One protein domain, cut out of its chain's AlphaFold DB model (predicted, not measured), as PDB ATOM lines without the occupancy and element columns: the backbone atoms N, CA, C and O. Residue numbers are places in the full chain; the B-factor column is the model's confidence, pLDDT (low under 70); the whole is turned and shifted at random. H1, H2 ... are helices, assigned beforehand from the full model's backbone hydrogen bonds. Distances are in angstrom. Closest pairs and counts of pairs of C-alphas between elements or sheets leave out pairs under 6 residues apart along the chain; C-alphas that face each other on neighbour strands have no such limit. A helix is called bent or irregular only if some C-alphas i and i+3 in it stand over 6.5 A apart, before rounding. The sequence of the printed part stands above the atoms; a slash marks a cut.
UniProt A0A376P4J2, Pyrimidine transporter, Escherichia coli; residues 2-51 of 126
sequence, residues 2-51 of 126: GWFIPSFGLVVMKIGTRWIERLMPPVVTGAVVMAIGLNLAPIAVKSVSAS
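Overview. This is residues 2 to 51 of the 126 residues of the protein "Pyrimidine transporter" of Escherichia coli (UniProt A0A376P4J2). Three helices trace an open, flat, unequal U: H1 is the short arm, small H2 lies at the bend, and long H3 folds back as the other arm, with nothing between the arms. The printed part has 50 residues, of which 41 are in three named helices, in the order H1, H2, H3 along the chain, with no named strand; the class is all helix. The whole is extended, with a radius of gyration of the C-alphas of 16.7 A and spans of 52 by 28 by 7 A.

Arrangement. H1, residues 4 to 15, H2, residues 18 to 23, and H3, residues 26 to 48, are apart in each pair, with no C-alpha of one within 8 A of another. In H1 every O i to N i+4 pair is within hydrogen-bond range; in H2 1 of 2 and in H3 17 of 19 are.

Along the chain. H1 begins at C-alpha 4 (251.235, 246.077, 164.120) and is 16.7 A long. H2 is 9.1 A long. H3 is 32.9 A long and ends at C-alpha 48 (234.687, 270.258, 180.246); it is only just irregular, with C-alphas 39 and 42 6.53 A apart.

Size, cuts and confidence. The C-alphas farthest apart, of Lys 14 and Ser 51, are 52.2 A apart. The printed part has no cut, and both links are tight. The pLDDT is under 70 at residues 16 to 18, 20 to 21, 24 and 44 to 51.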
ATOM      1  N   GLY A   2     252.006 247.630 169.850       70.69
ATOM      2  CA  GLY A   2     252.897 248.571 169.133       70.69
ATOM      3  C   GLY A   2     253.533 248.067 167.827       70.69
ATOM      4  O   GLY A   2     253.912 248.874 166.986       70.69
ATOM      5  N   TRP A   3     253.621 246.748 167.619       75.69
ATOM      6  CA  TRP A   3     254.301 246.161 166.451       75.69
ATOM      7  C   TRP A   3     253.450 246.120 165.172       75.69
ATOM      8  O   TRP A   3     253.993 246.035 164.077       75.69
ATOM      9  N   PHE A   4     252.123 246.229 165.277       81.06
ATOM     10  CA  PHE A   4     251.235 246.077 164.120       81.06
ATOM     11  C   PHE A   4     251.390 247.198 163.086       81.06
ATOM     12  O   PHE A   4     251.468 246.920 161.891       81.06
ATOM     13  N   ILE A   5     251.481 248.453 163.536       83.88
ATOM     14  CA  ILE A   5     251.623 249.618 162.653       83.88
ATOM     15  C   ILE A   5     252.899 249.546 161.789       83.88
ATOM     16  O   ILE A   5     252.776 249.655 160.565       83.88
ATOM     17  N   PRO A   6     254.110 249.324 162.346       84.81
ATOM     18  CA  PRO A   6     255.323 249.252 161.531       84.81
ATOM     19  C   PRO A   6     255.348 248.033 160.597       84.81
ATOM     20  O   PRO A   6     255.799 248.151 159.456       84.81
ATOM     21  N   SER A   7     254.817 246.882 161.025       84.00
ATOM     22  CA  SER A   7     254.715 245.698 160.163       84.00
ATOM     23  C   SER A   7     253.799 245.936 158.959       84.00
ATOM     24  O   SER A   7     254.164 245.586 157.838       84.00
ATOM     25  N   PHE A   8     252.646 246.578 159.160       82.31
ATOM     26  CA  PHE A   8     251.724 246.895 158.065       82.31
ATOM     27  C   PHE A   8     252.312 247.939 157.103       82.31
ATOM     28  O   PHE A   8     252.161 247.814 155.887       82.31
ATOM     29  N   GLY A   9     253.056 248.917 157.636       81.81
ATOM     30  CA  GLY A   9     253.795 249.901 156.840       81.81
ATOM     31  C   GLY A   9     254.825 249.259 155.906       81.81
ATOM     32  O   GLY A   9     254.839 249.559 154.713       81.81
ATOM     33  N   LEU A  10     255.631 248.316 156.409       83.69
ATOM     34  CA  LEU A  10     256.623 247.582 155.609       83.69
ATOM     35  C   LEU A  10     255.989 246.715 154.509       83.69
ATOM     36  O   LEU A  10     256.517 246.643 153.398       83.69
ATOM     37  N   VAL A  11     254.857 246.072 154.802       83.38
ATOM     38  CA  VAL A  11     254.117 245.249 153.831       83.38
ATOM     39  C   VAL A  11     253.543 246.108 152.701       83.38
ATOM     40  O   VAL A  11     253.717 245.771 151.529       83.38
ATOM     41  N   VAL A  12     252.934 247.253 153.029       79.31
ATOM     42  CA  VAL A  12     252.416 248.211 152.036       79.31
ATOM     43  C   VAL A  12     253.532 248.771 151.154       79.31
ATOM     44  O   VAL A  12     253.358 248.878 149.940       79.31
ATOM     45  N   MET A  13     254.702 249.058 151.732       76.00
ATOM     46  CA  MET A  13     255.855 249.574 150.988       76.00
ATOM     47  C   MET A  13     256.376 248.572 149.942       76.00
ATOM     48  O   MET A  13     256.853 248.987 148.888       76.00
ATOM     49  N   LYS A  14     256.237 247.260 150.194       76.88
ATOM     50  CA  LYS A  14     256.599 246.191 149.245       76.88
ATOM     51  C   LYS A  14     255.542 245.910 148.170       76.88
ATOM     52  O   LYS A  14     255.911 245.515 147.070       76.88
ATOM     53  N   ILE A  15     254.254 246.079 148.475       78.00
ATOM     54  CA  ILE A  15     253.132 245.740 147.571       78.00
ATOM     55  C   ILE A  15     252.813 246.870 146.567       78.00
ATOM     56  O   ILE A  15     252.178 246.626 145.540       78.00
ATOM     57  N   GLY A  16     253.328 248.083 146.793       67.12
ATOM     58  CA  GLY A  16     253.166 249.227 145.892       67.12
ATOM     59  C   GLY A  16     251.844 249.979 146.104       67.12
ATOM     60  O   GLY A  16     250.794 249.400 146.370       67.12
ATOM     61  N   THR A  17     251.880 251.309 145.983       68.44
ATOM     62  CA  THR A  17     250.794 252.213 146.425       68.44
ATOM     63  C   THR A  17     249.611 252.343 145.460       68.44
ATOM     64  O   THR A  17     248.573 252.884 145.837       68.44
ATOM     65  N   ARG A  18     249.711 251.806 144.235       68.25
ATOM     66  CA  ARG A  18     248.702 252.005 143.173       68.25
ATOM     67  C   ARG A  18     247.327 251.406 143.483       68.25
ATOM     68  O   ARG A  18     246.317 251.944 143.037       68.25
ATOM     69  N   TRP A  19     247.265 250.293 144.219       72.62
ATOM     70  CA  TRP A  19     245.982 249.713 144.643       72.62
ATOM     71  C   TRP A  19     245.379 250.494 145.820       72.62
ATOM     72  O   TRP A  19     244.169 250.707 145.868       72.62
ATOM     73  N   ILE A  20     246.240 251.009 146.706       68.38
ATOM     74  CA  ILE A  20     245.865 251.852 147.848       68.38
ATOM     75  C   ILE A  20     245.222 253.164 147.386       68.38
ATOM     76  O   ILE A  20     244.165 253.511 147.892       68.38
ATOM     77  N   GLU A  21     245.774 253.853 146.383       66.88
ATOM     78  CA  GLU A  21     245.217 255.120 145.869       66.88
ATOM     79  C   GLU A  21     243.807 254.968 145.285       66.88
ATOM     80  O   GLU A  21     243.005 255.900 145.330       66.88
ATOM     81  N   ARG A  22     243.473 253.776 144.774       72.25
ATOM     82  CA  ARG A  22     242.149 253.478 144.213       72.25
ATOM     83  C   ARG A  22     241.123 253.094 145.281       72.25
ATOM     84  O   ARG A  22     239.937 253.349 145.098       72.25
ATOM     85  N   LEU A  23     241.581 252.498 146.381       70.12
ATOM     86  CA  LEU A  23     240.772 252.152 147.557       70.12
ATOM     87  C   LEU A  23     240.627 253.294 148.560       70.12
ATOM     88  O   LEU A  23     239.659 253.324 149.314       70.12
ATOM     89  N   MET A  24     241.570 254.232 148.551       66.56
ATOM     90  CA  MET A  24     241.609 255.420 149.397       66.56
ATOM     91  C   MET A  24     241.418 256.686 148.553       66.56
ATOM     92  O   MET A  24     242.263 257.583 148.614       66.56
ATOM     93  N   PRO A  25     240.334 256.810 147.757       75.25
ATOM     94  CA  PRO A  25     240.051 258.088 147.139       75.25
ATOM     95  C   PRO A  25     239.920 259.132 148.262       75.25
ATOM     96  O   PRO A  25     239.403 258.811 149.337       75.25
ATOM     97  N   PRO A  26     240.377 260.377 148.045       76.00
ATOM     98  CA  PRO A  26     240.498 261.399 149.092       76.00
ATOM     99  C   PRO A  26     239.187 261.666 149.850       76.00
ATOM    100  O   PRO A  26     239.195 262.116 150.993       76.00
ATOM    101  N   VAL A  27     238.050 261.333 149.237       82.19
ATOM    102  CA  VAL A  27     236.726 261.378 149.862       82.19
ATOM    103  C   VAL A  27     236.571 260.394 151.033       82.19
ATOM    104  O   VAL A  27     235.965 260.743 152.040       82.19
ATOM    105  N   VAL A  28     237.148 259.190 150.952       83.12
ATOM    106  CA  VAL A  28     237.037 258.152 151.993       83.12
ATOM    107  C   VAL A  28     237.940 258.478 153.172       83.12
ATOM    108  O   VAL A  28     237.502 258.433 154.319       83.12
ATOM    109  N   THR A  29     239.188 258.857 152.902       85.25
ATOM    110  CA  THR A  29     240.127 259.253 153.957       85.25
ATOM    111  C   THR A  29     239.629 260.503 154.682       85.25
ATOM    112  O   THR A  29     239.641 260.534 155.912       85.25
ATOM    113  N   GLY A  30     239.085 261.483 153.951       87.31
ATOM    114  CA  GLY A  30     238.426 262.652 154.533       87.31
ATOM    115  C   GLY A  30     237.212 262.297 155.397       87.31
ATOM    116  O   GLY A  30     237.100 262.789 156.519       87.31
ATOM    117  N   ALA A  31     236.331 261.408 154.923       89.44
ATOM    118  CA  ALA A  31     235.153 260.976 155.676       89.44
ATOM    119  C   ALA A  31     235.525 260.273 156.993       89.44
ATOM    120  O   ALA A  31     234.923 260.552 158.030       89.44
ATOM    121  N   VAL A  32     236.549 259.414 156.977       92.31
ATOM    122  CA  VAL A  32     237.037 258.732 158.185       92.31
ATOM    123  C   VAL A  32     237.610 259.735 159.189       92.31
ATOM    124  O   VAL A  32     237.262 259.682 160.366       92.31
ATOM    125  N   VAL A  33     238.430 260.691 158.738       91.56
ATOM    126  CA  VAL A  33     238.998 261.733 159.613       91.56
ATOM    127  C   VAL A  33     237.898 262.604 160.231       91.56
ATOM    128  O   VAL A  33     237.923 262.862 161.434       91.56
ATOM    129  N   MET A  34     236.897 263.005 159.439       92.00
ATOM    130  CA  MET A  34     235.732 263.759 159.919       92.00
ATOM    131  C   MET A  34     234.925 262.966 160.955       92.00
ATOM    132  O   MET A  34     234.547 263.519 161.984       92.00
ATOM    133  N   ALA A  35     234.695 261.670 160.723       92.12
ATOM    134  CA  ALA A  35     233.966 260.808 161.651       92.12
ATOM    135  C   ALA A  35     234.702 260.639 162.990       92.12
ATOM    136  O   ALA A  35     234.072 260.713 164.046       92.12
ATOM    137  N   ILE A  36     236.030 260.474 162.962       93.00
ATOM    138  CA  ILE A  36     236.866 260.429 164.172       93.00
ATOM    139  C   ILE A  36     236.753 261.753 164.938       93.00
ATOM    140  O   ILE A  36     236.505 261.748 166.143       93.00
ATOM    141  N   GLY A  37     236.874 262.887 164.239       89.31
ATOM    142  CA  GLY A  37     236.725 264.211 164.844       89.31
ATOM    143  C   GLY A  37     235.346 264.420 165.477       89.31
ATOM    144  O   GLY A  37     235.252 264.872 166.618       89.31
ATOM    145  N   LEU A  38     234.278 264.025 164.781       90.38
ATOM    146  CA  LEU A  38     232.906 264.131 165.274       90.38
ATOM    147  C   LEU A  38     232.648 263.224 166.484       90.38
ATOM    148  O   LEU A  38     231.875 263.596 167.361       90.38
ATOM    149  N   ASN A  39     233.298 262.059 166.556       92.31
ATOM    150  CA  ASN A  39     233.192 261.160 167.704       92.31
ATOM    151  C   ASN A  39     233.938 261.703 168.937       92.31
ATOM    152  O   ASN A  39     233.439 261.598 170.056       92.31
ATOM    153  N   LEU A  40     235.094 262.343 168.732       87.25
ATOM    154  CA  LEU A  40     235.887 262.969 169.795       87.25
ATOM    155  C   LEU A  40     235.279 264.283 170.312       87.25
ATOM    156  O   LEU A  40     235.423 264.600 171.492       87.25
ATOM    157  N   ALA A  41     234.572 265.035 169.464       83.44
ATOM    158  CA  ALA A  41     233.950 266.310 169.824       83.44
ATOM    159  C   ALA A  41     233.058 266.247 171.088       83.44
ATOM    160  O   ALA A  41     233.310 267.009 172.024       83.44
ATOM    161  N   PRO A  42     232.063 265.341 171.203       77.50
ATOM    162  CA  PRO A  42     231.236 265.251 172.403       77.50
ATOM    163  C   PRO A  42     232.020 264.765 173.625       77.50
ATOM    164  O   PRO A  42     231.645 265.105 174.743       77.50
ATOM    165  N   ILE A  43     233.097 263.994 173.443       81.25
ATOM    166  CA  ILE A  43     233.952 263.530 174.545       81.25
ATOM    167  C   ILE A  43     234.667 264.728 175.170       81.25
ATOM    168  O   ILE A  43     234.618 264.903 176.383       81.25
ATOM    169  N   ALA A  44     235.249 265.600 174.344       69.88
ATOM    170  CA  ALA A  44     235.885 266.825 174.814       69.88
ATOM    171  C   ALA A  44     234.885 267.754 175.527       69.88
ATOM    172  O   ALA A  44     235.169 268.239 176.618       69.88
ATOM    173  N   VAL A  45     233.689 267.948 174.960       65.81
ATOM    174  CA  VAL A  45     232.645 268.799 175.567       65.81
ATOM    175  C   VAL A  45     232.170 268.239 176.907       65.81
ATOM    176  O   VAL A  45     232.012 269.000 177.859       65.81
ATOM    177  N   LYS A  46     231.980 266.918 177.012       66.44
ATOM    178  CA  LYS A  46     231.599 266.255 178.269       66.44
ATOM    179  C   LYS A  46     232.686 266.356 179.335       66.44
ATOM    180  O   LYS A  46     232.349 266.546 180.497       66.44
ATOM    181  N   SER A  47     233.960 266.272 178.946       63.53
ATOM    182  CA  SER A  47     235.087 266.440 179.869       63.53
ATOM    183  C   SER A  47     235.166 267.845 180.469       63.53
ATOM    184  O   SER A  47     235.616 267.985 181.599       63.53
ATOM    185  N   VAL A  48     234.715 268.875 179.744       56.41
ATOM    186  CA  VAL A  48     234.687 270.258 180.246       56.41
ATOM    187  C   VAL A  48     233.364 270.562 180.970       56.41
ATOM    188  O   VAL A  48     233.359 271.156 182.034       56.41
ATOM    189  N   SER A  49     232.218 270.077 180.485       53.19
ATOM    190  CA  SER A  49     230.892 270.332 181.086       53.19
ATOM    191  C   SER A  49     230.556 269.492 182.332       53.19
ATOM    192  O   SER A  49     229.384 269.272 182.629       53.19
ATOM    193  N   ALA A  50     231.545 269.017 183.091       57.12
ATOM    194  CA  ALA A  50     231.308 268.183 184.273       57.12
ATOM    195  C   ALA A  50     230.588 268.916 185.436       57.12
ATOM    196  O   ALA A  50     230.173 268.267 186.394       57.12
ATOM    197  N   SER A  51     230.399 270.244 185.367       54.88
ATOM    198  CA  SER A  51     229.663 271.034 186.366       54.88
ATOM    199  C   SER A  51     228.883 272.192 185.716       54.88
ATOM    200  O   SER A  51     229.339 272.766 184.732       54.88
TER     201      SER A  51